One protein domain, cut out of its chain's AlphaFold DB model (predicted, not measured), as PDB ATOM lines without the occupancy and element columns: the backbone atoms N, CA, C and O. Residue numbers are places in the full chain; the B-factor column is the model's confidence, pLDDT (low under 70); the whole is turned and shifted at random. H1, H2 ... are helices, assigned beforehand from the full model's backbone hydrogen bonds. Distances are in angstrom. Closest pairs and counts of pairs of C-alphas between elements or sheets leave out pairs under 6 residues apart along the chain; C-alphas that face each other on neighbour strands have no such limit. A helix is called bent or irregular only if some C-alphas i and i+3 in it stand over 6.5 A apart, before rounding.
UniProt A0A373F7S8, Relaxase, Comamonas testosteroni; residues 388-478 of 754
ATOM      1  N   ARG A 388      22.977  28.042  -4.804       82.94
ATOM      2  CA  ARG A 388      22.892  26.928  -3.845       82.94
ATOM      3  C   ARG A 388      23.012  27.394  -2.396       82.94
ATOM      4  O   ARG A 388      22.356  26.801  -1.542       82.94
ATOM      5  N   ARG A 389      23.849  28.400  -2.112       87.50
ATOM      6  CA  ARG A 389      23.959  29.010  -0.779       87.50
ATOM      7  C   ARG A 389      22.644  29.665  -0.380       87.50
ATOM      8  O   ARG A 389      22.099  29.285   0.645       87.50
ATOM      9  N   GLN A 390      22.103  30.533  -1.229       90.50
ATOM     10  CA  GLN A 390      20.836  31.230  -0.999       90.50
ATOM     11  C   GLN A 390      19.681  30.245  -0.793       90.50
ATOM     12  O   GLN A 390      18.954  30.333   0.189       90.50
ATOM     13  N   LEU A 391      19.556  29.228  -1.656       90.94
ATOM     14  CA  LEU A 391      18.523  28.197  -1.505       90.94
ATOM     15  C   LEU A 391      18.648  27.437  -0.173       90.94
ATOM     16  O   LEU A 391      17.649  27.049   0.431       90.94
ATOM     17  N   ARG A 392      19.880  27.199   0.288       91.56
ATOM     18  CA  ARG A 392      20.133  26.549   1.574       91.56
ATOM     19  C   ARG A 392      19.818  27.470   2.751       91.56
ATOM     20  O   ARG A 392      19.291  26.989   3.749       91.56
ATOM     21  N   GLU A 393      20.130  28.750   2.633       93.12
ATOM     22  CA  GLU A 393      19.837  29.764   3.641       93.12
ATOM     23  C   GLU A 393      18.328  29.913   3.849       93.12
ATOM     24  O   GLU A 393      17.870  29.772   4.978       93.12
ATOM     25  N   LEU A 394      17.546  29.994   2.765       92.19
ATOM     26  CA  LEU A 394      16.077  29.997   2.813       92.19
ATOM     27  C   LEU A 394      15.507  28.775   3.552       92.19
ATOM     28  O   LEU A 394      14.627  28.899   4.407       92.19
ATOM     29  N   TYR A 395      16.034  27.578   3.272       93.44
ATOM     30  CA  TYR A 395      15.643  26.367   4.000       93.44
ATOM     31  C   TYR A 395      16.023  26.435   5.485       93.44
ATOM     32  O   TYR A 395      15.252  26.037   6.364       93.44
ATOM     33  N   ASP A 396      17.234  26.913   5.777       91.75
ATOM     34  CA  ASP A 396      17.745  27.010   7.137       91.75
ATOM     35  C   ASP A 396      16.988  28.071   7.957       91.75
ATOM     36  O   ASP A 396      16.831  27.890   9.164       91.75
ATOM     37  N   GLU A 397      16.465  29.124   7.332       92.88
ATOM     38  CA  GLU A 397      15.579  30.113   7.949       92.88
ATOM     39  C   GLU A 397      14.186  29.549   8.221       92.88
ATOM     40  O   GLU A 397      13.729  29.595   9.365       92.88
ATOM     41  N   GLY A 398      13.552  28.925   7.223       90.44
ATOM     42  CA  GLY A 398      12.214  28.346   7.371       90.44
ATOM     43  C   GLY A 398      12.150  27.225   8.412       90.44
ATOM     44  O   GLY A 398      11.166  27.094   9.141       90.44
ATOM     45  N   LYS A 399      13.220  26.430   8.556       92.62
ATOM     46  CA  LYS A 399      13.246  25.324   9.527       92.62
ATOM     47  C   LYS A 399      13.499  25.765  10.971       92.62
ATOM     48  O   LYS A 399      13.145  25.015  11.877       92.62
ATOM     49  N   LYS A 400      14.150  26.914  11.217       90.69
ATOM     50  CA  LYS A 400      14.525  27.376  12.574       90.69
ATOM     51  C   LYS A 400      13.351  27.332  13.567       90.69
ATOM     52  O   LYS A 400      13.518  26.675  14.598       90.69
ATOM     53  N   PRO A 401      12.182  27.945  13.287       91.62
ATOM     54  CA  PRO A 401      11.056  27.915  14.221       91.62
ATOM     55  C   PRO A 401      10.515  26.495  14.432       91.62
ATOM     56  O   PRO A 401      10.282  26.095  15.571       91.62
ATOM     57  N   LEU A 402      10.405  25.687  13.369       89.88
ATOM     58  CA  LEU A 402       9.944  24.298  13.480       89.88
ATOM     59  C   LEU A 402      10.894  23.448  14.330       89.88
ATOM     60  O   LEU A 402      10.438  22.652  15.145       89.88
ATOM     61  N   VAL A 403      12.210  23.609  14.164       90.94
ATOM     62  CA  VAL A 403      13.218  22.895  14.965       90.94
ATOM     63  C   VAL A 403      13.099  23.275  16.437       90.94
ATOM     64  O   VAL A 403      13.146  22.391  17.289       90.94
ATOM     65  N   GLN A 404      12.938  24.566  16.738       91.50
ATOM     66  CA  GLN A 404      12.777  25.047  18.111       91.50
ATOM     67  C   GLN A 404      11.508  24.483  18.757       91.50
ATOM     68  O   GLN A 404      11.572  23.977  19.875       91.50
ATOM     69  N   GLU A 405      10.383  24.505  18.046       91.19
ATOM     70  CA  GLU A 405       9.113  23.972  18.544       91.19
ATOM     71  C   GLU A 405       9.163  22.449  18.729       91.19
ATOM     72  O   GLU A 405       8.845  21.925  19.796       91.19
ATOM     73  N   THR A 406       9.694  21.731  17.739       90.94
ATOM     74  CA  THR A 406       9.914  20.279  17.823       90.94
ATOM     75  C   THR A 406      10.813  19.929  19.013       90.94
ATOM     76  O   THR A 406      10.554  18.963  19.726       90.94
ATOM     77  N   ALA A 407      11.871  20.709  19.263       91.19
ATOM     78  CA  ALA A 407      12.767  20.487  20.393       91.19
ATOM     79  C   ALA A 407      12.053  20.661  21.742       91.19
ATOM     80  O   ALA A 407      12.256  19.834  22.633       91.19
ATOM     81  N   LYS A 408      11.182  21.673  21.874       93.62
ATOM     82  CA  LYS A 408      10.346  21.866  23.071       93.62
ATOM     83  C   LYS A 408       9.419  20.674  23.299       93.62
ATOM     84  O   LYS A 408       9.408  20.121  24.395       93.62
ATOM     85  N   GLN A 409       8.718  20.216  22.262       93.00
ATOM     86  CA  GLN A 409       7.818  19.059  22.348       93.00
ATOM     87  C   GLN A 409       8.564  17.771  22.717       93.00
ATOM     88  O   GLN A 409       8.116  17.008  23.572       93.00
ATOM     89  N   VAL A 410       9.738  17.540  22.121       91.62
ATOM     90  CA  VAL A 410      10.590  16.387  22.451       91.62
ATOM     91  C   VAL A 410      11.064  16.446  23.902       91.62
ATOM     92  O   VAL A 410      11.092  15.409  24.569       91.62
ATOM     93  N   GLN A 411      11.444  17.626  24.390       91.94
ATOM     94  CA  GLN A 411      11.900  17.802  25.765       91.94
ATOM     95  C   GLN A 411      10.757  17.579  26.766       91.94
ATOM     96  O   GLN A 411      10.919  16.774  27.682       91.94
ATOM     97  N   ALA A 412       9.586  18.172  26.530       94.25
ATOM     98  CA  ALA A 412       8.396  17.963  27.356       94.25
ATOM     99  C   ALA A 412       7.966  16.484  27.384       94.25
ATOM    100  O   ALA A 412       7.686  15.922  28.445       94.25
ATOM    101  N   LEU A 413       7.990  15.805  26.230       92.62
ATOM    102  CA  LEU A 413       7.705  14.371  26.151       92.62
ATOM    103  C   LEU A 413       8.724  13.549  26.955       92.62
ATOM    104  O   LEU A 413       8.355  12.613  27.663       92.62
ATOM    105  N   LYS A 414      10.014  13.887  26.858       90.31
ATOM    106  CA  LYS A 414      11.081  13.207  27.602       90.31
ATOM    107  C   LYS A 414      10.879  13.340  29.113       90.31
ATOM    108  O   LYS A 414      11.019  12.340  29.815       90.31
ATOM    109  N   GLU A 415      10.552  14.536  29.591       92.94
ATOM    110  CA  GLU A 415      10.255  14.804  31.002       92.94
ATOM    111  C   GLU A 415       9.017  14.032  31.466       92.94
ATOM    112  O   GLU A 415       9.070  13.340  32.482       92.94
ATOM    113  N   SER A 416       7.943  14.035  30.670       94.19
ATOM    114  CA  SER A 416       6.725  13.276  30.969       94.19
ATOM    115  C   SER A 416       6.981  11.767  31.066       94.19
ATOM    116  O   SER A 416       6.540  11.123  32.016       94.19
ATOM    117  N   ILE A 417       7.740  11.186  30.128       92.00
ATOM    118  CA  ILE A 417       8.101   9.759  30.165       92.00
ATOM    119  C   ILE A 417       8.955   9.444  31.399       92.00
ATOM    120  O   ILE A 417       8.746   8.409  32.032       92.00
ATOM    121  N   ALA A 418       9.915  10.312  31.736       85.75
ATOM    122  CA  ALA A 418      10.766  10.131  32.909       85.75
ATOM    123  C   ALA A 418       9.941  10.144  34.203       85.75
ATOM    124  O   ALA A 418      10.129   9.266  35.047       85.75
ATOM    125  N   GLN A 419       8.986  11.070  34.321       92.44
ATOM    126  CA  GLN A 419       8.091  11.139  35.471       92.44
ATOM    127  C   GLN A 419       7.215   9.883  35.578       92.44
ATOM    128  O   GLN A 419       7.259   9.209  36.599       92.44
ATOM    129  N   ARG A 420       6.536   9.470  34.497       94.00
ATOM    130  CA  ARG A 420       5.710   8.244  34.493       94.00
ATOM    131  C   ARG A 420       6.525   6.990  34.850       94.00
ATOM    132  O   ARG A 420       6.047   6.111  35.562       94.00
ATOM    133  N   ALA A 421       7.772   6.894  34.382       84.31
ATOM    134  CA  ALA A 421       8.667   5.786  34.728       84.31
ATOM    135  C   ALA A 421       9.086   5.802  36.211       84.31
ATOM    136  O   ALA A 421       9.205   4.737  36.833       84.31
ATOM    137  N   LYS A 422       9.304   6.997  36.773       85.38
ATOM    138  CA  LYS A 422       9.566   7.195  38.202       85.38
ATOM    139  C   LYS A 422       8.348   6.800  39.035       85.38
ATOM    140  O   LYS A 422       8.521   6.090  40.023       85.38
ATOM    141  N   ASP A 423       7.145   7.170  38.607       92.81
ATOM    142  CA  ASP A 423       5.896   6.856  39.309       92.81
ATOM    143  C   ASP A 423       5.656   5.341  39.374       92.81
ATOM    144  O   ASP A 423       5.466   4.813  40.466       92.81
ATOM    145  N   ILE A 424       5.808   4.622  38.249       87.12
ATOM    146  CA  ILE A 424       5.751   3.143  38.200       87.12
ATOM    147  C   ILE A 424       6.770   2.512  39.159       87.12
ATOM    148  O   ILE A 424       6.512   1.505  39.811       87.12
ATOM    149  N   THR A 425       7.976   3.077  39.224       78.19
ATOM    150  CA  THR A 425       9.027   2.537  40.094       78.19
ATOM    151  C   THR A 425       8.713   2.801  41.567       78.19
ATOM    152  O   THR A 425       8.916   1.921  42.401       78.19
ATOM    153  N   THR A 426       8.185   3.982  41.881       86.56
ATOM    154  CA  THR A 426       7.831   4.389  43.245       86.56
ATOM    155  C   THR A 426       6.636   3.588  43.766       86.56
ATOM    156  O   THR A 426       6.681   3.109  44.899       86.56
ATOM    157  N   SER A 427       5.604   3.365  42.942       89.19
ATOM    158  CA  SER A 427       4.449   2.536  43.309       89.19
ATOM    159  C   SER A 427       4.859   1.087  43.568       89.19
ATOM    160  O   SER A 427       4.555   0.548  44.631       89.19
ATOM    161  N   ALA A 428       5.657   0.494  42.673       80.31
ATOM    162  CA  ALA A 428       6.153  -0.869  42.842       80.31
ATOM    163  C   ALA A 428       7.022  -1.026  44.103       80.31
ATOM    164  O   ALA A 428       6.971  -2.053  44.780       80.31
ATOM    165  N   GLN A 429       7.814  -0.009  44.463       76.56
ATOM    166  CA  GLN A 429       8.580  -0.004  45.713       76.56
ATOM    167  C   GLN A 429       7.678   0.053  46.953       76.56
ATOM    168  O   GLN A 429       7.923  -0.682  47.915       76.56
ATOM    169  N   ALA A 430       6.648   0.902  46.943       86.44
ATOM    170  CA  ALA A 430       5.699   1.025  48.047       86.44
ATOM    171  C   ALA A 430       4.902  -0.271  48.258       86.44
ATOM    172  O   ALA A 430       4.811  -0.764  49.383       86.44
ATOM    173  N   GLU A 431       4.406  -0.873  47.178       85.69
ATOM    174  CA  GLU A 431       3.655  -2.127  47.224       85.69
ATOM    175  C   GLU A 431       4.532  -3.306  47.655       85.69
ATOM    176  O   GLU A 431       4.144  -4.107  48.504       85.69
ATOM    177  N   ARG A 432       5.782  -3.356  47.184       79.44
ATOM    178  CA  ARG A 432       6.764  -4.334  47.664       79.44
ATOM    179  C   ARG A 432       7.004  -4.211  49.167       79.44
ATOM    180  O   ARG A 432       7.080  -5.227  49.856       79.44
ATOM    181  N   LYS A 433       7.134  -2.984  49.683       84.12
ATOM    182  CA  LYS A 433       7.276  -2.739  51.125       84.12
ATOM    183  C   LYS A 433       6.049  -3.254  51.883       84.12
ATOM    184  O   LYS A 433       6.234  -3.934  52.886       84.12
ATOM    185  N   ALA A 434       4.844  -3.005  51.368       90.75
ATOM    186  CA  ALA A 434       3.599  -3.498  51.954       90.75
ATOM    187  C   ALA A 434       3.533  -5.038  51.994       90.75
ATOM    188  O   ALA A 434       3.199  -5.598  53.036       90.75
ATOM    189  N   ILE A 435       3.929  -5.728  50.914       83.38
ATOM    190  CA  ILE A 435       3.986  -7.203  50.859       83.38
ATOM    191  C   ILE A 435       4.971  -7.760  51.897       83.38
ATOM    192  O   ILE A 435       4.689  -8.764  52.550       83.38
ATOM    193  N   TYR A 436       6.127  -7.114  52.088       78.44
ATOM    194  CA  TYR A 436       7.081  -7.550  53.109       78.44
ATOM    195  C   TYR A 436       6.534  -7.394  54.530       78.44
ATOM    196  O   TYR A 436       6.732  -8.297  55.346       78.44
ATOM    197  N   THR A 437       5.847  -6.281  54.810       88.50
ATOM    198  CA  THR A 437       5.280  -5.974  56.133       88.50
ATOM    199  C   THR A 437       3.973  -6.702  56.439       88.50
ATOM    200  O   THR A 437       3.559  -6.696  57.592       88.50
ATOM    201  N   ALA A 438       3.314  -7.302  55.442       89.31
ATOM    202  CA  ALA A 438       2.072  -8.044  55.635       89.31
ATOM    203  C   ALA A 438       2.288  -9.278  56.525       89.31
ATOM    204  O   ALA A 438       3.317  -9.953  56.420       89.31
ATOM    205  N   ASP A 439       1.315  -9.594  57.374       91.69
ATOM    206  CA  ASP A 439       1.331 -10.803  58.200       91.69
ATOM    207  C   ASP A 439       0.743 -11.981  57.407       91.69
ATOM    208  O   ASP A 439      -0.427 -12.332  57.520       91.69
ATOM    209  N   GLU A 440       1.546 -12.505  56.479       87.44
ATOM    210  CA  GLU A 440       1.160 -13.549  55.525       87.44
ATOM    211  C   GLU A 440       2.240 -14.632  55.430       87.44
ATOM    212  O   GLU A 440       3.436 -14.358  55.591       87.44
ATOM    213  N   ALA A 441       1.827 -15.854  55.076       89.12
ATOM    214  CA  ALA A 441       2.739 -16.971  54.857       89.12
ATOM    215  C   ALA A 441       3.794 -16.659  53.763       89.12
ATOM    216  O   ALA A 441       3.480 -16.004  52.759       89.12
ATOM    217  N   PRO A 442       5.043 -17.162  53.881       79.06
ATOM    218  CA  PRO A 442       6.119 -16.881  52.922       79.06
ATOM    219  C   PRO A 442       5.793 -17.244  51.463       79.06
ATOM    220  O   PRO A 442       6.208 -16.534  50.543       79.06
ATOM    221  N   ALA A 443       5.031 -18.322  51.243       78.38
ATOM    222  CA  ALA A 443       4.590 -18.742  49.913       78.38
ATOM    223  C   ALA A 443       3.682 -17.688  49.251       78.38
ATOM    224  O   ALA A 443       3.889 -17.333  48.089       78.38
ATOM    225  N   THR A 444       2.749 -17.113  50.014       82.81
ATOM    226  CA  THR A 444       1.838 -16.054  49.559       82.81
ATOM    227  C   THR A 444       2.598 -14.775  49.216       82.81
ATOM    228  O   THR A 444       2.403 -14.211  48.140       82.81
ATOM    229  N   LYS A 445       3.558 -14.362  50.058       69.12
ATOM    230  CA  LYS A 445       4.437 -13.214  49.762       69.12
ATOM    231  C   LYS A 445       5.221 -13.423  48.468       69.12
ATOM    232  O   LYS A 445       5.300 -12.515  47.644       69.12
ATOM    233  N   LYS A 446       5.771 -14.624  48.254       71.12
ATOM    234  CA  LYS A 446       6.497 -14.972  47.024       71.12
ATOM    235  C   LYS A 446       5.592 -14.890  45.788       71.12
ATOM    236  O   LYS A 446       6.009 -14.314  44.783       71.12
ATOM    237  N   ALA A 447       4.362 -15.400  45.871       74.81
ATOM    238  CA  ALA A 447       3.382 -15.305  44.789       74.81
ATOM    239  C   ALA A 447       3.024 -13.842  44.464       74.81
ATOM    240  O   ALA A 447       3.106 -13.431  43.306       74.81
ATOM    241  N   ARG A 448       2.740 -13.020  45.485       82.94
ATOM    242  CA  ARG A 448       2.442 -11.585  45.323       82.94
ATOM    243  C   ARG A 448       3.614 -10.795  44.743       82.94
ATOM    244  O   ARG A 448       3.408  -9.947  43.884       82.94
ATOM    245  N   LEU A 449       4.850 -11.096  45.150       72.38
ATOM    246  CA  LEU A 449       6.047 -10.478  44.568       72.38
ATOM    247  C   LEU A 449       6.220 -10.838  43.086       72.38
ATOM    248  O   LEU A 449       6.630  -9.986  42.298       72.38
ATOM    249  N   SER A 450       5.905 -12.078  42.701       64.44
ATOM    250  CA  SER A 450       5.939 -12.508  41.299       64.44
ATOM    251  C   SER A 450       4.878 -11.788  40.462       64.44
ATOM    252  O   SER A 450       5.180 -11.326  39.362       64.44
ATOM    253  N   LEU A 451       3.659 -11.641  40.996       83.88
ATOM    254  CA  LEU A 451       2.585 -10.885  40.351       83.88
ATOM    255  C   LEU A 451       2.969  -9.407  40.180       83.88
ATOM    256  O   LEU A 451       2.936  -8.900  39.062       83.88
ATOM    257  N   LEU A 452       3.459  -8.758  41.242       80.81
ATOM    258  CA  LEU A 452       3.936  -7.371  41.207       80.81
ATOM    259  C   LEU A 452       5.050  -7.168  40.169       80.81
ATOM    260  O   LEU A 452       5.076  -6.163  39.454       80.81
ATOM    261  N   ALA A 453       5.981  -8.121  40.055       68.06
ATOM    262  CA  ALA A 453       7.033  -8.074  39.044       68.06
ATOM    263  C   ALA A 453       6.466  -8.161  37.616       68.06
ATOM    264  O   ALA A 453       6.891  -7.394  36.746       68.06
ATOM    265  N   ALA A 454       5.495  -9.050  37.379       74.12
ATOM    266  CA  ALA A 454       4.818  -9.189  36.090       74.12
ATOM    267  C   ALA A 454       4.010  -7.929  35.725       74.12
ATOM    268  O   ALA A 454       4.119  -7.426  34.604       74.12
ATOM    269  N   GLU A 455       3.272  -7.363  36.677       86.31
ATOM    270  CA  GLU A 455       2.502  -6.128  36.498       86.31
ATOM    271  C   GLU A 455       3.405  -4.923  36.229       86.31
ATOM    272  O   GLU A 455       3.191  -4.185  35.265       86.31
ATOM    273  N   THR A 456       4.485  -4.768  36.998       80.69
ATOM    274  CA  THR A 456       5.481  -3.707  36.776       80.69
ATOM    275  C   THR A 456       6.128  -3.841  35.393       80.69
ATOM    276  O   THR A 456       6.369  -2.845  34.701       80.69
ATOM    277  N   ALA A 457       6.412  -5.070  34.949       73.75
ATOM    278  CA  ALA A 457       6.942  -5.325  33.614       73.75
ATOM    279  C   ALA A 457       5.933  -4.946  32.516       73.75
ATOM    280  O   ALA A 457       6.325  -4.295  31.539       73.75
ATOM    281  N   LYS A 458       4.647  -5.277  32.699       89.19
ATOM    282  CA  LYS A 458       3.548  -4.889  31.803       89.19
ATOM    283  C   LYS A 458       3.409  -3.366  31.706       89.19
ATOM    284  O   LYS A 458       3.493  -2.832  30.602       89.19
ATOM    285  N   GLN A 459       3.334  -2.656  32.833       90.00
ATOM    286  CA  GLN A 459       3.246  -1.187  32.873       90.00
ATOM    287  C   GLN A 459       4.434  -0.517  32.165       90.00
ATOM    288  O   GLN A 459       4.275   0.431  31.392       90.00
ATOM    289  N   ARG A 460       5.654  -1.037  32.360       83.62
ATOM    290  CA  ARG A 460       6.851  -0.546  31.653       83.62
ATOM    291  C   ARG A 460       6.789  -0.813  30.147       83.62
ATOM    292  O   ARG A 460       7.272   0.010  29.367       83.62
ATOM    293  N   ALA A 461       6.243  -1.950  29.717       80.38
ATOM    294  CA  ALA A 461       6.054  -2.256  28.299       80.38
ATOM    295  C   ALA A 461       5.015  -1.326  27.652       80.38
ATOM    296  O   ALA A 461       5.272  -0.774  26.579       80.38
ATOM    297  N   GLU A 462       3.901  -1.076  28.336       92.75
ATOM    298  CA  GLU A 462       2.858  -0.139  27.910       92.75
ATOM    299  C   GLU A 462       3.388   1.294  27.812       92.75
ATOM    300  O   GLU A 462       3.195   1.947  26.783       92.75
ATOM    301  N   LEU A 463       4.158   1.757  28.807       92.38
ATOM    302  CA  LEU A 463       4.809   3.069  28.766       92.38
ATOM    303  C   LEU A 463       5.751   3.197  27.562       92.38
ATOM    304  O   LEU A 463       5.769   4.232  26.900       92.38
ATOM    305  N   ARG A 464       6.510   2.148  27.217       84.94
ATOM    306  CA  ARG A 464       7.359   2.153  26.010       84.94
ATOM    307  C   ARG A 464       6.531   2.234  24.728       84.94
ATOM    308  O   ARG A 464       6.916   2.954  23.805       84.94
ATOM    309  N   ALA A 465       5.420   1.504  24.651       87.75
ATOM    310  CA  ALA A 465       4.525   1.539  23.499       87.75
ATOM    311  C   ALA A 465       3.845   2.913  23.349       87.75
ATOM    312  O   ALA A 465       3.758   3.437  22.238       87.75
ATOM    313  N   ALA A 466       3.414   3.524  24.456       93.00
ATOM    314  CA  ALA A 466       2.896   4.890  24.496       93.00
ATOM    315  C   ALA A 466       3.964   5.907  24.069       93.00
ATOM    316  O   ALA A 466       3.757   6.629  23.100       93.00
ATOM    317  N   ALA A 467       5.158   5.862  24.667       90.19
ATOM    318  CA  ALA A 467       6.284   6.726  24.311       90.19
ATOM    319  C   ALA A 467       6.662   6.636  22.823       90.19
ATOM    320  O   ALA A 467       7.008   7.642  22.203       90.19
ATOM    321  N   LYS A 468       6.596   5.439  22.223       88.19
ATOM    322  CA  LYS A 468       6.831   5.250  20.783       88.19
ATOM    323  C   LYS A 468       5.768   5.961  19.940       88.19
ATOM    324  O   LYS A 468       6.135   6.601  18.957       88.19
ATOM    325  N   ARG A 469       4.487   5.849  20.313       93.06
ATOM    326  CA  ARG A 469       3.361   6.513  19.631       93.06
ATOM    327  C   ARG A 469       3.430   8.032  19.782       93.06
ATOM    328  O   ARG A 469       3.432   8.730  18.776       93.06
ATOM    329  N   GLU A 470       3.598   8.524  21.007       93.12
ATOM    330  CA  GLU A 470       3.719   9.957  21.317       93.12
ATOM    331  C   GLU A 470       4.907  10.586  20.574       93.12
ATOM    332  O   GLU A 470       4.775  11.633  19.951       93.12
ATOM    333  N   ARG A 471       6.058   9.899  20.521       90.25
ATOM    334  CA  ARG A 471       7.217  10.371  19.748       90.25
ATOM    335  C   ARG A 471       6.973  10.381  18.239       90.25
ATOM    336  O   ARG A 471       7.561  11.206  17.547       90.25
ATOM    337  N   ALA A 472       6.187   9.442  17.720       89.25
ATOM    338  CA  ALA A 472       5.851   9.393  16.299       89.25
ATOM    339  C   ALA A 472       4.863  10.498  15.893       89.25
ATOM    340  O   ALA A 472       4.885  10.907  14.737       89.25
ATOM    341  N   ALA A 473       4.047  10.979  16.836       92.62
ATOM    342  CA  ALA A 473       3.108  12.079  16.632       92.62
ATOM    343  C   ALA A 473       3.785  13.461  16.586       92.62
ATOM    344  O   ALA A 473       3.202  14.399  16.052       92.62
ATOM    345  N   ILE A 474       5.013  13.594  17.111       91.44
ATOM    346  CA  ILE A 474       5.779  14.842  17.018       91.44
ATOM    347  C   ILE A 474       6.124  15.114  15.540       91.44
ATOM    348  O   ILE A 474       6.784  14.271  14.913       91.44
ATOM    349  N   PRO A 475       5.734  16.279  14.982       87.25
ATOM    350  CA  PRO A 475       6.038  16.641  13.604       87.25
ATOM    351  C   PRO A 475       7.537  16.588  13.309       87.25
ATOM    352  O   PRO A 475       8.377  16.975  14.124       87.25
ATOM    353  N   LYS A 476       7.890  16.109  12.116       86.69
ATOM    354  CA  LYS A 476       9.277  16.101  11.647       86.69
ATOM    355  C   LYS A 476       9.499  17.270  10.708       86.69
ATOM    356  O   LYS A 476       8.674  17.546   9.845       86.69
ATOM    357  N   VAL A 477      10.661  17.899  10.839       88.38
ATOM    358  CA  VAL A 477      11.126  18.883   9.864       88.38
ATOM    359  C   VAL A 477      11.329  18.182   8.526       88.38
ATOM    360  O   VAL A 477      12.019  17.159   8.456       88.38
ATOM    361  N   GLN A 478      10.738  18.747   7.479       88.69
ATOM    362  CA  GLN A 478      10.845  18.224   6.127       88.69
ATOM    363  C   GLN A 478      12.321  18.143   5.687       88.69
ATOM    364  O   GLN A 478      13.076  19.107   5.878       88.69
TER     365      GLN A 478
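What this domain is: This is residues 388 to 478 of the 754 residues of the protein "Relaxase" of Comamonas testosteroni (UniProt A0A373F7S8). A long, thin helical hairpin: helix H1 runs the length of the rod, turns at residues 438 to 441, and H2 folds back side by side with its arm H1b. At the opposite end from the turn, residues 388 to 394 of H1a stick out at an angle. The printed part has 91 residues with two named helices, H1 then H2, and no named strand; the class is all helix. It is extended, with a radius of gyration of the C-alphas of 22.1 A and spans of 76 by 16 by 15 A.

How they stand to each other: H1, residues 388 to 437, was assigned as one helix by its hydrogen bonds but is bent, with C-alphas 398 and 401 7.0 A apart. Its arms H1a, residues 388 to 398, and H1b, residues 401 to 437, stand at a steep tilt of 49 degrees. H1b and H2, residues 442 to 473, form a helical hairpin and touch, the closest C-alphas being those of Ile 435 and Lys 445, 6.1 A apart. They run opposite ways at a shallow tilt of 6 degrees. H1a and H2 are apart. In H1a, H1b and H2 every O i to N i+4 pair is within hydrogen-bond range.

Where its parts are: H1a begins at C-alpha 388 (22.892, 26.928, -3.845) and is 15.6 A long. H1b measures 54.2 A. H2 measures 46.5 A and ends at C-alpha 473 (3.108, 12.079, 16.632).

The domain as a whole: The C-alphas farthest apart, of Arg 388 and Ala 441, are 76.0 A apart. The printed part has no cut, and the link from H1 to H2 is tight. The pLDDT is under 70 at residues 445, 450 and 453.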